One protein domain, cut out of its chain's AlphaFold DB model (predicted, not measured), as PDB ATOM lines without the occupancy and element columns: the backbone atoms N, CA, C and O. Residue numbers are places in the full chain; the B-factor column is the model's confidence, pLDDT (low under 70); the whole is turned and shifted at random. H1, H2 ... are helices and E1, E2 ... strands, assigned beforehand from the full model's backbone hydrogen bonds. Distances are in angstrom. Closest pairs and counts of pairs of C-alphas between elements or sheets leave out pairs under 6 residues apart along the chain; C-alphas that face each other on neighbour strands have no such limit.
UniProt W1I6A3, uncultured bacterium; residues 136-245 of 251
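AT A GLANCE: This is residues 136 to 245 of the 251 residues of a protein of uncultured bacterium (UniProt W1I6A3). A long hairpin, E1 and E2, makes a rod whose tip, residues 153 to 158, sticks out. E4 and E3 widen it into a twisted antiparallel sheet, E1 E2 E4 E3, with H1 on its wide part and H2 nearer the tip. The printed part has 110 residues, is mixed in class and loose, and spans 62 by 25 by 22 A, radius of gyration of the C-alphas 17.6 A.

HOW THE PARTS SIT: E1, residues 136 to 154, and E2, residues 157 to 179, form a hairpin; N 144 is 2.8 A from O 167. H1, residues 184 to 197, and H2, residues 212 to 221, are on the sheet, every O i to N i+4 pair within hydrogen-bond range. E3, residues 224 to 230, and E4, residues 237 to 244, form another hairpin; N 228 is 2.8 A from O 241, and N 172 2.9 A from O 242.

IN THESE COORDINATES: E1, 50.0 A long, begins at C-alpha 136 (171.045, 145.712, 212.886); E4 ends at C-alpha 244 (162.667, 157.274, 212.148).

THE WHOLE: The printed part has no cut; the link H1 to H2 is long.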
ATOM      1  N   GLN A 136     171.827 145.236 214.022       91.31
ATOM      2  CA  GLN A 136     171.045 145.712 212.886       91.31
ATOM      3  C   GLN A 136     170.866 144.584 211.872       91.31
ATOM      4  O   GLN A 136     171.828 144.155 211.242       91.31
ATOM      5  N   ILE A 137     169.629 144.118 211.710       91.62
ATOM      6  CA  ILE A 137     169.278 143.114 210.700       91.62
ATOM      7  C   ILE A 137     169.027 143.812 209.365       91.62
ATOM      8  O   ILE A 137     169.458 143.340 208.316       91.62
ATOM      9  N   TYR A 138     168.307 144.934 209.404       91.38
ATOM     10  CA  TYR A 138     167.842 145.611 208.201       91.38
ATOM     11  C   TYR A 138     167.633 147.111 208.427       91.38
ATOM     12  O   TYR A 138     167.212 147.542 209.503       91.38
ATOM     13  N   CYS A 139     167.931 147.898 207.391       93.38
ATOM     14  CA  CYS A 139     167.663 149.330 207.328       93.38
ATOM     15  C   CYS A 139     167.377 149.747 205.885       93.38
ATOM     16  O   CYS A 139     168.169 149.453 204.992       93.38
ATOM     17  N   GLU A 140     166.281 150.468 205.671       94.75
ATOM     18  CA  GLU A 140     165.886 150.980 204.356       94.75
ATOM     19  C   GLU A 140     165.228 152.355 204.492       94.75
ATOM     20  O   GLU A 140     164.455 152.596 205.420       94.75
ATOM     21  N   GLN A 141     165.494 153.249 203.541       95.50
ATOM     22  CA  GLN A 141     164.759 154.499 203.413       95.50
ATOM     23  C   GLN A 141     163.512 154.291 202.545       95.50
ATOM     24  O   GLN A 141     163.599 153.857 201.400       95.50
ATOM     25  N   THR A 142     162.340 154.628 203.073       93.88
ATOM     26  CA  THR A 142     161.048 154.395 202.415       93.88
ATOM     27  C   THR A 142     160.154 155.624 202.463       93.88
ATOM     28  O   THR A 142     160.302 156.495 203.319       93.88
ATOM     29  N   LYS A 143     159.193 155.695 201.537       93.25
ATOM     30  CA  LYS A 143     158.133 156.707 201.564       93.25
ATOM     31  C   LYS A 143     156.935 156.167 202.341       93.25
ATOM     32  O   LYS A 143     156.335 155.168 201.951       93.25
ATOM     33  N   LEU A 144     156.584 156.832 203.433       91.25
ATOM     34  CA  LEU A 144     155.395 156.563 204.228       91.25
ATOM     35  C   LEU A 144     154.273 157.506 203.785       91.25
ATOM     36  O   LEU A 144     154.408 158.723 203.888       91.25
ATOM     37  N   ILE A 145     153.161 156.945 203.310       91.88
ATOM     38  CA  ILE A 145     151.982 157.721 202.911       91.88
ATOM     39  C   ILE A 145     150.995 157.751 204.078       91.88
ATOM     40  O   ILE A 145     150.570 156.697 204.554       91.88
ATOM     41  N   LYS A 146     150.615 158.949 204.531       90.69
ATOM     42  CA  LYS A 146     149.637 159.155 205.608       90.69
ATOM     43  C   LYS A 146     148.476 160.034 205.135       90.69
ATOM     44  O   LYS A 146     148.724 161.010 204.425       90.69
ATOM     45  N   PRO A 147     147.222 159.703 205.489       89.56
ATOM     46  CA  PRO A 147     146.105 160.608 205.269       89.56
ATOM     47  C   PRO A 147     146.213 161.799 206.225       89.56
ATOM     48  O   PRO A 147     146.610 161.630 207.375       89.56
ATOM     49  N   ILE A 148     145.861 162.990 205.751       90.12
ATOM     50  CA  ILE A 148     145.798 164.211 206.555       90.12
ATOM     51  C   ILE A 148     144.476 164.929 206.313       90.12
ATOM     52  O   ILE A 148     143.916 164.883 205.219       90.12
ATOM     53  N   LYS A 149     143.990 165.636 207.324       89.19
ATOM     54  CA  LYS A 149     142.848 166.539 207.236       89.19
ATOM     55  C   LYS A 149     143.331 167.910 206.774       89.19
ATOM     56  O   LYS A 149     144.156 168.555 207.422       89.19
ATOM     57  N   LYS A 150     142.786 168.376 205.654       85.62
ATOM     58  CA  LYS A 150     143.046 169.693 205.074       85.62
ATOM     59  C   LYS A 150     141.765 170.514 205.101       85.62
ATOM     60  O   LYS A 150     140.743 170.084 204.576       85.62
ATOM     61  N   GLN A 151     141.825 171.699 205.700       85.94
ATOM     62  CA  GLN A 151     140.739 172.672 205.597       85.94
ATOM     63  C   GLN A 151     140.772 173.293 204.200       85.94
ATOM     64  O   GLN A 151     141.813 173.793 203.766       85.94
ATOM     65  N   VAL A 152     139.649 173.240 203.491       85.62
ATOM     66  CA  VAL A 152     139.473 173.855 202.175       85.62
ATOM     67  C   VAL A 152     138.340 174.865 202.279       85.62
ATOM     68  O   VAL A 152     137.268 174.562 202.802       85.62
ATOM     69  N   THR A 153     138.582 176.074 201.780       87.56
ATOM     70  CA  THR A 153     137.589 177.150 201.754       87.56
ATOM     71  C   THR A 153     137.202 177.424 200.307       87.56
ATOM     72  O   THR A 153     138.065 177.708 199.478       87.56
ATOM     73  N   GLN A 154     135.909 177.328 199.995       83.69
ATOM     74  CA  GLN A 154     135.339 177.700 198.699       83.69
ATOM     75  C   GLN A 154     134.234 178.738 198.926       83.69
ATOM     76  O   GLN A 154     133.158 178.423 199.442       83.69
ATOM     77  N   GLY A 155     134.514 179.997 198.578       84.06
ATOM     78  CA  GLY A 155     133.635 181.124 198.907       84.06
ATOM     79  C   GLY A 155     133.442 181.260 200.423       84.06
ATOM     80  O   GLY A 155     134.413 181.223 201.173       84.06
ATOM     81  N   ASN A 156     132.189 181.354 200.883       84.62
ATOM     82  CA  ASN A 156     131.846 181.473 202.311       84.62
ATOM     83  C   ASN A 156     131.731 180.126 203.052       84.62
ATOM     84  O   ASN A 156     131.316 180.098 204.210       84.62
ATOM     85  N   ARG A 157     132.041 178.993 202.406       79.62
ATOM     86  CA  ARG A 157     131.952 177.660 203.019       79.62
ATOM     87  C   ARG A 157     133.347 177.092 203.254       79.62
ATOM     88  O   ARG A 157     134.175 177.075 202.346       79.62
ATOM     89  N   SER A 158     133.582 176.593 204.466       85.19
ATOM     90  CA  SER A 158     134.785 175.847 204.832       85.19
ATOM     91  C   SER A 158     134.409 174.401 205.130       85.19
ATOM     92  O   SER A 158     133.410 174.145 205.803       85.19
ATOM     93  N   TYR A 159     135.178 173.458 204.598       87.62
ATOM     94  CA  TYR A 159     134.991 172.032 204.836       87.62
ATOM     95  C   TYR A 159     136.344 171.326 204.932       87.62
ATOM     96  O   TYR A 159     137.351 171.768 204.378       87.62
ATOM     97  N   THR A 160     136.371 170.210 205.657       87.12
ATOM     98  CA  THR A 160     137.579 169.406 205.847       87.12
ATOM     99  C   THR A 160     137.615 168.263 204.837       87.12
ATOM    100  O   THR A 160     136.674 167.479 204.744       87.12
ATOM    101  N   VAL A 161     138.714 168.157 204.094       87.50
ATOM    102  CA  VAL A 161     138.966 167.109 203.093       87.50
ATOM    103  C   VAL A 161     140.119 166.228 203.557       87.50
ATOM    104  O   VAL A 161     141.021 166.696 204.252       87.50
ATOM    105  N   LEU A 162     140.105 164.955 203.162       89.75
ATOM    106  CA  LEU A 162     141.243 164.059 203.333       89.75
ATOM    107  C   LEU A 162     142.214 164.212 202.158       89.75
ATOM    108  O   LEU A 162     141.860 163.963 201.009       89.75
ATOM    109  N   ASP A 163     143.440 164.604 202.467       87.81
ATOM    110  CA  ASP A 163     144.577 164.653 201.551       87.81
ATOM    111  C   ASP A 163     145.601 163.573 201.955       87.81
ATOM    112  O   ASP A 163     145.440 162.907 202.981       87.81
ATOM    113  N   LYS A 164     146.652 163.358 201.164       90.38
ATOM    114  CA  LYS A 164     147.726 162.401 201.468       90.38
ATOM    115  C   LYS A 164     149.072 163.112 201.508       90.38
ATOM    116  O   LYS A 164     149.431 163.825 200.578       90.38
ATOM    117  N   ILE A 165     149.858 162.848 202.547       89.12
ATOM    118  CA  ILE A 165     151.247 163.300 202.643       89.12
ATOM    119  C   ILE A 165     152.206 162.126 202.459       89.12
ATOM    120  O   ILE A 165     151.988 161.046 203.004       89.12
ATOM    121  N   SER A 166     153.272 162.344 201.688       91.00
ATOM    122  CA  SER A 166     154.389 161.407 201.546       91.00
ATOM    123  C   SER A 166     155.550 161.875 202.416       91.00
ATOM    124  O   SER A 166     156.139 162.919 202.149       91.00
ATOM    125  N   LEU A 167     155.902 161.083 203.423       90.12
ATOM    126  CA  LEU A 167     157.000 161.334 204.352       90.12
ATOM    127  C   LEU A 167     158.166 160.403 204.019       90.12
ATOM    128  O   LEU A 167     157.963 159.205 203.833       90.12
ATOM    129  N   LEU A 168     159.386 160.929 203.942       92.50
ATOM    130  CA  LEU A 168     160.582 160.111 203.743       92.50
ATOM    131  C   LEU A 168     161.104 159.658 205.110       92.50
ATOM    132  O   LEU A 168     161.454 160.497 205.934       92.50
ATOM    133  N   VAL A 169     161.114 158.349 205.358       94.69
ATOM    134  CA  VAL A 169     161.393 157.771 206.681       94.69
ATOM    135  C   VAL A 169     162.335 156.582 206.559       94.69
ATOM    136  O   VAL A 169     162.315 155.857 205.564       94.69
ATOM    137  N   TRP A 170     163.134 156.336 207.585       96.25
ATOM    138  CA  TRP A 170     163.962 155.140 207.678       96.25
ATOM    139  C   TRP A 170     163.203 154.044 208.412       96.25
ATOM    140  O   TRP A 170     162.603 154.301 209.449       96.25
ATOM    141  N   LYS A 171     163.209 152.823 207.882       95.31
ATOM    142  CA  LYS A 171     162.690 151.622 208.537       95.31
ATOM    143  C   LYS A 171     163.851 150.840 209.114       95.31
ATOM    144  O   LYS A 171     164.760 150.472 208.377       95.31
ATOM    145  N   TYR A 172     163.765 150.533 210.400       94.94
ATOM    146  CA  TYR A 172     164.765 149.765 211.119       94.94
ATOM    147  C   TYR A 172     164.219 148.427 211.583       94.94
ATOM    148  O   TYR A 172     163.066 148.319 212.008       94.94
ATOM    149  N   HIS A 173     165.088 147.420 211.552       94.44
ATOM    150  CA  HIS A 173     164.864 146.123 212.170       94.44
ATOM    151  C   HIS A 173     166.120 145.724 212.938       94.44
ATOM    152  O   HIS A 173     167.177 145.494 212.341       94.44
ATOM    153  N   PHE A 174     165.998 145.641 214.258       93.00
ATOM    154  CA  PHE A 174     167.083 145.223 215.138       93.00
ATOM    155  C   PHE A 174     166.733 143.928 215.863       93.00
ATOM    156  O   PHE A 174     165.590 143.717 216.272       93.00
ATOM    157  N   GLN A 175     167.745 143.095 216.071       93.31
ATOM    158  CA  GLN A 175     167.737 142.080 217.112       93.31
ATOM    159  C   GLN A 175     168.178 142.725 218.422       93.31
ATOM    160  O   GLN A 175     169.138 143.496 218.445       93.31
ATOM    161  N   THR A 176     167.475 142.413 219.501       92.94
ATOM    162  CA  THR A 176     167.779 142.939 220.834       92.94
ATOM    163  C   THR A 176     168.642 141.956 221.629       92.94
ATOM    164  O   THR A 176     168.636 140.761 221.325       92.94
ATOM    165  N   PRO A 177     169.343 142.413 222.680       91.31
ATOM    166  CA  PRO A 177     170.059 141.518 223.590       91.31
ATOM    167  C   PRO A 177     169.123 140.734 224.535       91.31
ATOM    168  O   PRO A 177     169.585 139.896 225.309       91.31
ATOM    169  N   TYR A 178     167.810 140.988 224.494       92.88
ATOM    170  CA  TYR A 178     166.835 140.418 225.419       92.88
ATOM    171  C   TYR A 178     166.338 139.049 224.960       92.88
ATOM    172  O   TYR A 178     165.903 138.868 223.822       92.88
ATOM    173  N   LEU A 179     166.378 138.082 225.877       91.38
ATOM    174  CA  LEU A 179     165.964 136.702 225.639       91.38
ATOM    175  C   LEU A 179     164.445 136.560 225.496       91.38
ATOM    176  O   LEU A 179     163.664 137.259 226.141       91.38
ATOM    177  N   ALA A 180     164.036 135.556 224.726       90.62
ATOM    178  CA  ALA A 180     162.643 135.143 224.556       90.62
ATOM    179  C   ALA A 180     161.938 134.756 225.873       90.62
ATOM    180  O   ALA A 180     160.716 134.690 225.914       90.62
ATOM    181  N   SER A 181     162.692 134.493 226.946       89.75
ATOM    182  CA  SER A 181     162.155 134.170 228.272       89.75
ATOM    183  C   SER A 181     161.475 135.352 228.966       89.75
ATOM    184  O   SER A 181     160.701 135.139 229.894       89.75
ATOM    185  N   PHE A 182     161.784 136.591 228.568       89.31
ATOM    186  CA  PHE A 182     161.136 137.778 229.125       89.31
ATOM    187  C   PHE A 182     159.703 137.916 228.610       89.31
ATOM    188  O   PHE A 182     159.426 137.614 227.449       89.31
ATOM    189  N   SER A 183     158.801 138.421 229.458       92.06
ATOM    190  CA  SER A 183     157.458 138.798 229.012       92.06
ATOM    191  C   SER A 183     157.531 139.964 228.021       92.06
ATOM    192  O   SER A 183     158.463 140.769 228.054       92.06
ATOM    193  N   SER A 184     156.532 140.060 227.142       90.88
ATOM    194  CA  SER A 184     156.445 141.118 226.127       90.88
ATOM    195  C   SER A 184     156.542 142.518 226.743       90.88
ATOM    196  O   SER A 184     157.318 143.350 226.274       90.88
ATOM    197  N   ASP A 185     155.804 142.769 227.825       92.62
ATOM    198  CA  ASP A 185     155.770 144.085 228.473       92.62
ATOM    199  C   ASP A 185     157.106 144.422 229.134       92.62
ATOM    200  O   ASP A 185     157.645 145.510 228.928       92.62
ATOM    201  N   MET A 186     157.710 143.449 229.823       93.19
ATOM    202  CA  MET A 186     159.026 143.618 230.435       93.19
ATOM    203  C   MET A 186     160.103 143.881 229.377       93.19
ATOM    204  O   MET A 186     160.922 144.785 229.535       93.19
ATOM    205  N   ALA A 187     160.095 143.128 228.274       92.69
ATOM    206  CA  ALA A 187     161.026 143.338 227.171       92.69
ATOM    207  C   ALA A 187     160.845 144.735 226.558       92.69
ATOM    208  O   ALA A 187     161.829 145.440 226.332       92.69
ATOM    209  N   LYS A 188     159.597 145.169 226.339       92.81
ATOM    210  CA  LYS A 188     159.278 146.500 225.809       92.81
ATOM    211  C   LYS A 188     159.828 147.615 226.699       92.81
ATOM    212  O   LYS A 188     160.479 148.524 226.185       92.81
ATOM    213  N   GLU A 189     159.591 147.544 228.005       93.12
ATOM    214  CA  GLU A 189     160.072 148.548 228.960       93.12
ATOM    215  C   GLU A 189     161.598 148.627 228.993       93.12
ATOM    216  O   GLU A 189     162.163 149.721 228.925       93.12
ATOM    217  N   LEU A 190     162.269 147.474 229.041       93.38
ATOM    218  CA  LEU A 190     163.728 147.399 229.037       93.38
ATOM    219  C   LEU A 190     164.316 147.996 227.753       93.38
ATOM    220  O   LEU A 190     165.220 148.826 227.812       93.38
ATOM    221  N   ILE A 191     163.742 147.655 226.598       93.12
ATOM    222  CA  ILE A 191     164.190 148.183 225.309       93.12
ATOM    223  C   ILE A 191     163.998 149.700 225.231       93.12
ATOM    224  O   ILE A 191     164.906 150.409 224.804       93.12
ATOM    225  N   LEU A 192     162.836 150.220 225.631       92.19
ATOM    226  CA  LEU A 192     162.587 151.664 225.596       92.19
ATOM    227  C   LEU A 192     163.518 152.417 226.554       92.19
ATOM    228  O   LEU A 192     164.007 153.497 226.216       92.19
ATOM    229  N   LYS A 193     163.811 151.837 227.723       92.12
ATOM    230  CA  LYS A 193     164.773 152.389 228.680       92.12
ATOM    231  C   LYS A 193     166.187 152.451 228.095       92.12
ATOM    232  O   LYS A 193     166.857 153.473 228.256       92.12
ATOM    233  N   ASP A 194     166.615 151.412 227.386       91.56
ATOM    234  CA  ASP A 194     167.918 151.370 226.718       91.56
ATOM    235  C   ASP A 194     168.013 152.372 225.570       91.56
ATOM    236  O   ASP A 194     168.971 153.142 225.496       91.56
ATOM    237  N   LEU A 195     167.001 152.435 224.703       90.12
ATOM    238  CA  LEU A 195     166.972 153.406 223.606       90.12
ATOM    239  C   LEU A 195     167.023 154.845 224.141       90.12
ATOM    240  O   LEU A 195     167.771 155.672 223.618       90.12
ATOM    241  N   LYS A 196     166.332 155.124 225.253       89.62
ATOM    242  CA  LYS A 196     166.404 156.420 225.937       89.62
ATOM    243  C   LYS A 196     167.800 156.714 226.495       89.62
ATOM    244  O   LYS A 196     168.240 157.862 226.448       89.62
ATOM    245  N   LYS A 197     168.523 155.703 226.993       88.00
ATOM    246  CA  LYS A 197     169.930 155.841 227.418       88.00
ATOM    247  C   LYS A 197     170.837 156.229 226.245       88.00
ATOM    248  O   LYS A 197     171.788 156.979 226.439       88.00
ATOM    249  N   HIS A 198     170.504 155.786 225.033       84.44
ATOM    250  CA  HIS A 198     171.151 156.198 223.785       84.44
ATOM    251  C   HIS A 198     170.619 157.521 223.211       84.44
ATOM    252  O   HIS A 198     170.880 157.825 222.051       84.44
ATOM    253  N   LEU A 199     169.912 158.321 224.021       83.56
ATOM    254  CA  LEU A 199     169.341 159.620 223.651       83.56
ATOM    255  C   LEU A 199     168.290 159.552 222.533       83.56
ATOM    256  O   LEU A 199     168.014 160.570 221.911       83.56
ATOM    257  N   LEU A 200     167.688 158.383 222.296       89.50
ATOM    258  CA  LEU A 200     166.615 158.230 221.319       89.50
ATOM    259  C   LEU A 200     165.255 158.424 221.986       89.50
ATOM    260  O   LEU A 200     164.921 157.741 222.959       89.50
ATOM    261  N   ILE A 201     164.449 159.329 221.435       90.56
ATOM    262  CA  ILE A 201     163.129 159.676 221.965       90.56
ATOM    263  C   ILE A 201     162.029 159.088 221.074       90.56
ATOM    264  O   ILE A 201     162.004 159.306 219.860       90.56
ATOM    265  N   TYR A 202     161.109 158.356 221.702       91.94
ATOM    266  CA  TYR A 202     159.979 157.694 221.051       91.94
ATOM    267  C   TYR A 202     158.743 158.602 220.970       91.94
ATOM    268  O   TYR A 202     158.361 159.218 221.966       91.94
ATOM    269  N   ASP A 203     158.091 158.631 219.806       92.81
ATOM    270  CA  ASP A 203     156.772 159.230 219.610       92.81
ATOM    271  C   ASP A 203     155.646 158.182 219.655       92.81
ATOM    272  O   ASP A 203     155.394 157.449 218.690       92.81
ATOM    273  N   GLU A 204     154.931 158.148 220.777       89.38
ATOM    274  CA  GLU A 204     153.726 157.330 220.966       89.38
ATOM    275  C   GLU A 204     152.518 157.858 220.179       89.38
ATOM    276  O   GLU A 204     151.632 157.088 219.805       89.38
ATOM    277  N   ASN A 205     152.494 159.159 219.875       89.81
ATOM    278  CA  ASN A 205     151.327 159.835 219.317       89.81
ATOM    279  C   ASN A 205     151.317 159.885 217.787       89.81
ATOM    280  O   ASN A 205     150.331 160.326 217.196       89.81
ATOM    281  N   PHE A 206     152.366 159.387 217.131       87.88
ATOM    282  CA  PHE A 206     152.517 159.431 215.675       87.88
ATOM    283  C   PHE A 206     151.319 158.870 214.888       87.88
ATOM    284  O   PHE A 206     151.033 159.296 213.768       87.88
ATOM    285  N   GLY A 207     150.601 157.902 215.465       84.06
ATOM    286  CA  GLY A 207     149.404 157.317 214.861       84.06
ATOM    287  C   GLY A 207     148.197 158.258 214.777       84.06
ATOM    288  O   GLY A 207     147.320 158.005 213.956       84.06
ATOM    289  N   PHE A 208     148.163 159.324 215.581       87.75
ATOM    290  CA  PHE A 208     146.999 160.198 215.775       87.75
ATOM    291  C   PHE A 208     147.117 161.558 215.082       87.75
ATOM    292  O   PHE A 208     146.229 162.397 215.226       87.75
ATOM    293  N   TYR A 209     148.206 161.801 214.353       88.75
ATOM    294  CA  TYR A 209     148.393 163.061 213.649       88.75
ATOM    295  C   TYR A 209     147.497 163.148 212.421       88.75
ATOM    296  O   TYR A 209     147.547 162.303 211.527       88.75
ATOM    297  N   ASP A 210     146.731 164.230 212.371       86.56
ATOM    298  CA  ASP A 210     145.803 164.533 211.290       86.56
ATOM    299  C   ASP A 210     146.285 165.728 210.462       86.56
ATOM    300  O   ASP A 210     145.795 165.941 209.354       86.56
ATOM    301  N   ARG A 211     147.233 166.533 210.957       87.12
ATOM    302  CA  ARG A 211     147.714 167.743 210.270       87.12
ATOM    303  C   ARG A 211     149.188 167.653 209.917       87.12
ATOM    304  O   ARG A 211     149.998 167.148 210.683       87.12
ATOM    305  N   LYS A 212     149.564 168.257 208.785       86.75
ATOM    306  CA  LYS A 212     150.966 168.332 208.337       86.75
ATOM    307  C   LYS A 212     151.904 168.914 209.406       86.75
ATOM    308  O   LYS A 212     152.981 168.370 209.624       86.75
ATOM    309  N   SER A 213     151.470 169.966 210.099       88.50
ATOM    310  CA  SER A 213     152.249 170.621 211.155       88.50
ATOM    311  C   SER A 213     152.559 169.707 212.345       88.50
ATOM    312  O   SER A 213     153.585 169.884 212.991       88.50
ATOM    313  N   GLU A 214     151.711 168.716 212.634       90.69
ATOM    314  CA  GLU A 214     151.928 167.757 213.727       90.69
ATOM    315  C   GLU A 214     153.056 166.776 213.381       90.69
ATOM    316  O   GLU A 214     153.910 166.499 214.222       90.69
ATOM    317  N   PHE A 215     153.136 166.333 212.120       88.69
ATOM    318  CA  PHE A 215     154.255 165.517 211.637       88.69
ATOM    319  C   PHE A 215     155.582 166.286 211.664       88.69
ATOM    320  O   PHE A 215     156.594 165.738 212.089       88.69
ATOM    321  N   GLU A 216     155.581 167.555 211.250       87.56
ATOM    322  CA  GLU A 216     156.774 168.416 211.304       87.56
ATOM    323  C   GLU A 216     157.214 168.675 212.756       87.56
ATOM    324  O   GLU A 216     158.400 168.589 213.073       87.56
ATOM    325  N   ALA A 217     156.262 168.919 213.664       90.94
ATOM    326  CA  ALA A 217     156.542 169.061 215.090       90.94
ATOM    327  C   ALA A 217     157.115 167.770 215.698       90.94
ATOM    328  O   ALA A 217     158.064 167.827 216.481       90.94
ATOM    329  N   SER A 218     156.582 166.610 215.305       90.69
ATOM    330  CA  SER A 218     157.107 165.305 215.713       90.69
ATOM    331  C   SER A 218     158.537 165.087 215.224       90.69
ATOM    332  O   SER A 218     159.399 164.745 216.029       90.69
ATOM    333  N   ALA A 219     158.822 165.374 213.952       88.31
ATOM    334  CA  ALA A 219     160.155 165.224 213.364       88.31
ATOM    335  C   ALA A 219     161.234 166.094 214.026       88.31
ATOM    336  O   ALA A 219     162.418 165.750 213.999       88.31
ATOM    337  N   ASN A 220     160.830 167.213 214.627       89.19
ATOM    338  CA  ASN A 220     161.725 168.095 215.369       89.19
ATOM    339  C   ASN A 220     161.951 167.648 216.819       89.19
ATOM    340  O   ASN A 220     162.984 167.984 217.394       89.19
ATOM    341  N   LYS A 221     160.994 166.928 217.418       91.06
ATOM    342  CA  LYS A 221     161.009 166.576 218.844       91.06
ATOM    343  C   LYS A 221     161.441 165.134 219.122       91.06
ATOM    344  O   LYS A 221     162.052 164.884 220.157       91.06
ATOM    345  N   TYR A 222     161.084 164.204 218.246       93.12
ATOM    346  CA  TYR A 222     161.263 162.769 218.443       93.12
ATOM    347  C   TYR A 222     162.167 162.180 217.366       93.12
ATOM    348  O   TYR A 222     162.204 162.662 216.234       93.12
ATOM    349  N   ASP A 223     162.860 161.096 217.703       91.62
ATOM    350  CA  ASP A 223     163.775 160.428 216.778       91.62
ATOM    351  C   ASP A 223     163.071 159.318 216.005       91.62
ATOM    352  O   ASP A 223     163.270 159.176 214.794       91.62
ATOM    353  N   PHE A 224     162.224 158.544 216.690       93.31
ATOM    354  CA  PHE A 224     161.568 157.374 216.118       93.31
ATOM    355  C   PHE A 224     160.109 157.206 216.554       93.31
ATOM    356  O   PHE A 224     159.663 157.735 217.569       93.31
ATOM    357  N   PHE A 225     159.359 156.442 215.765       94.00
ATOM    358  CA  PHE A 225     157.924 156.200 215.892       94.00
ATOM    359  C   PHE A 225     157.549 154.821 215.319       94.00
ATOM    360  O   PHE A 225     158.401 154.096 214.799       94.00
ATOM    361  N   ASN A 226     156.268 154.434 215.415       92.31
ATOM    362  CA  ASN A 226     155.762 153.118 214.979       92.31
ATOM    363  C   ASN A 226     156.585 151.942 215.546       92.31
ATOM    364  O   ASN A 226     156.955 151.014 214.824       92.31
ATOM    365  N   PHE A 227     156.904 152.012 216.837       93.62
ATOM    366  CA  PHE A 227     157.684 150.995 217.527       93.62
ATOM    367  C   PHE A 227     156.853 149.731 217.765       93.62
ATOM    368  O   PHE A 227     155.737 149.783 218.281       93.62
ATOM    369  N   SER A 228     157.421 148.581 217.418       92.62
ATOM    370  CA  SER A 228     156.827 147.268 217.658       92.62
ATOM    371  C   SER A 228     157.892 146.266 218.081       92.62
ATOM    372  O   SER A 228     159.009 146.266 217.555       92.62
ATOM    373  N   ILE A 229     157.520 145.397 219.017       93.56
ATOM    374  CA  ILE A 229     158.318 144.252 219.451       93.56
ATOM    375  C   ILE A 229     157.721 142.984 218.852       93.56
ATOM    376  O   ILE A 229     156.505 142.827 218.787       93.56
ATOM    377  N   ASN A 230     158.582 142.096 218.377       91.88
ATOM    378  CA  ASN A 230     158.193 140.837 217.766       91.88
ATOM    379  C   ASN A 230     159.079 139.719 218.307       91.88
ATOM    380  O   ASN A 230     160.290 139.889 218.456       91.88
ATOM    381  N   LEU A 231     158.482 138.552 218.525       90.06
ATOM    382  CA  LEU A 231     159.204 137.327 218.829       90.06
ATOM    383  C   LEU A 231     158.922 136.316 217.721       90.06
ATOM    384  O   LEU A 231     157.779 135.918 217.506       90.06
ATOM    385  N   LYS A 232     159.960 135.916 216.982       85.50
ATOM    386  CA  LYS A 232     159.837 134.818 216.014       85.50
ATOM    387  C   LYS A 232     159.842 133.492 216.768       85.50
ATOM    388  O   LYS A 232     160.632 133.333 217.691       85.50
ATOM    389  N   SER A 233     159.050 132.526 216.308       76.50
ATOM    390  CA  SER A 233     158.937 131.185 216.908       76.50
ATOM    391  C   SER A 233     160.285 130.489 217.144       76.50
ATOM    392  O   SER A 233     160.454 129.818 218.154       76.50
ATOM    393  N   ASN A 234     161.261 130.701 216.255       76.62
ATOM    394  CA  ASN A 234     162.592 130.088 216.334       76.62
ATOM    395  C   ASN A 234     163.697 131.049 216.815       76.62
ATOM    396  O   ASN A 234     164.876 130.690 216.779       76.62
ATOM    397  N   SER A 235     163.363 132.280 217.221       83.00
ATOM    398  CA  SER A 235     164.368 133.238 217.694       83.00
ATOM    399  C   SER A 235     164.568 133.125 219.200       83.00
ATOM    400  O   SER A 235     163.618 133.142 219.975       83.00
ATOM    401  N   LYS A 236     165.834 133.095 219.621       90.06
ATOM    402  CA  LYS A 236     166.211 133.181 221.042       90.06
ATOM    403  C   LYS A 236     166.041 134.587 221.618       90.06
ATOM    404  O   LYS A 236     166.011 134.729 222.836       90.06
ATOM    405  N   TYR A 237     165.958 135.597 220.757       93.06
ATOM    406  CA  TYR A 237     165.970 137.004 221.139       93.06
ATOM    407  C   TYR A 237     164.772 137.755 220.567       93.06
ATOM    408  O   TYR A 237     164.284 137.427 219.478       93.06
ATOM    409  N   TRP A 238     164.343 138.794 221.278       94.19
ATOM    410  CA  TRP A 238     163.327 139.720 220.793       94.19
ATOM    411  C   TRP A 238     163.856 140.547 219.623       94.19
ATOM    412  O   TRP A 238     165.031 140.921 219.579       94.19
ATOM    413  N   GLU A 239     162.972 140.862 218.687       94.44
ATOM    414  CA  GLU A 239     163.242 141.747 217.564       94.44
ATOM    415  C   GLU A 239     162.397 143.010 217.684       94.44
ATOM    416  O   GLU A 239     161.235 142.961 218.089       94.44
ATOM    417  N   ILE A 240     162.959 144.140 217.271       94.56
ATOM    418  CA  ILE A 240     162.237 145.405 217.210       94.56
ATOM    419  C   ILE A 240     162.194 145.952 215.806       94.56
ATOM    420  O   ILE A 240     163.151 145.835 215.037       94.56
ATOM    421  N   LYS A 241     161.070 146.588 215.498       94.81
ATOM    422  CA  LYS A 241     160.885 147.356 214.278       94.81
ATOM    423  C   LYS A 241     160.367 148.727 214.644       94.81
ATOM    424  O   LYS A 241     159.409 148.838 215.407       94.81
ATOM    425  N   PHE A 242     160.993 149.749 214.090       94.44
ATOM    426  CA  PHE A 242     160.546 151.123 214.236       94.44
ATOM    427  C   PHE A 242     160.908 151.924 212.992       94.44
ATOM    428  O   PHE A 242     161.665 151.471 212.128       94.44
ATOM    429  N   GLN A 243     160.329 153.111 212.895       94.62
ATOM    430  CA  GLN A 243     160.608 154.069 211.839       94.62
ATOM    431  C   GLN A 243     161.210 155.333 212.430       94.62
ATOM    432  O   GLN A 243     160.885 155.683 213.557       94.62
ATOM    433  N   SER A 244     162.069 156.022 211.691       94.31
ATOM    434  CA  SER A 244     162.667 157.274 212.148       94.31
ATOM    435  C   SER A 244     162.715 158.327 211.054       94.31
ATOM    436  O   SER A 244     162.709 158.036 209.854       94.31
ATOM    437  N   TRP A 245     162.783 159.578 211.495       90.56
ATOM    438  CA  TRP A 245     162.907 160.742 210.620       90.56
ATOM    439  C   TRP A 245     164.320 160.899 210.058       90.56
ATOM    440  O   TRP A 245     164.512 161.409 208.956       90.56
TER     441      TRP A 245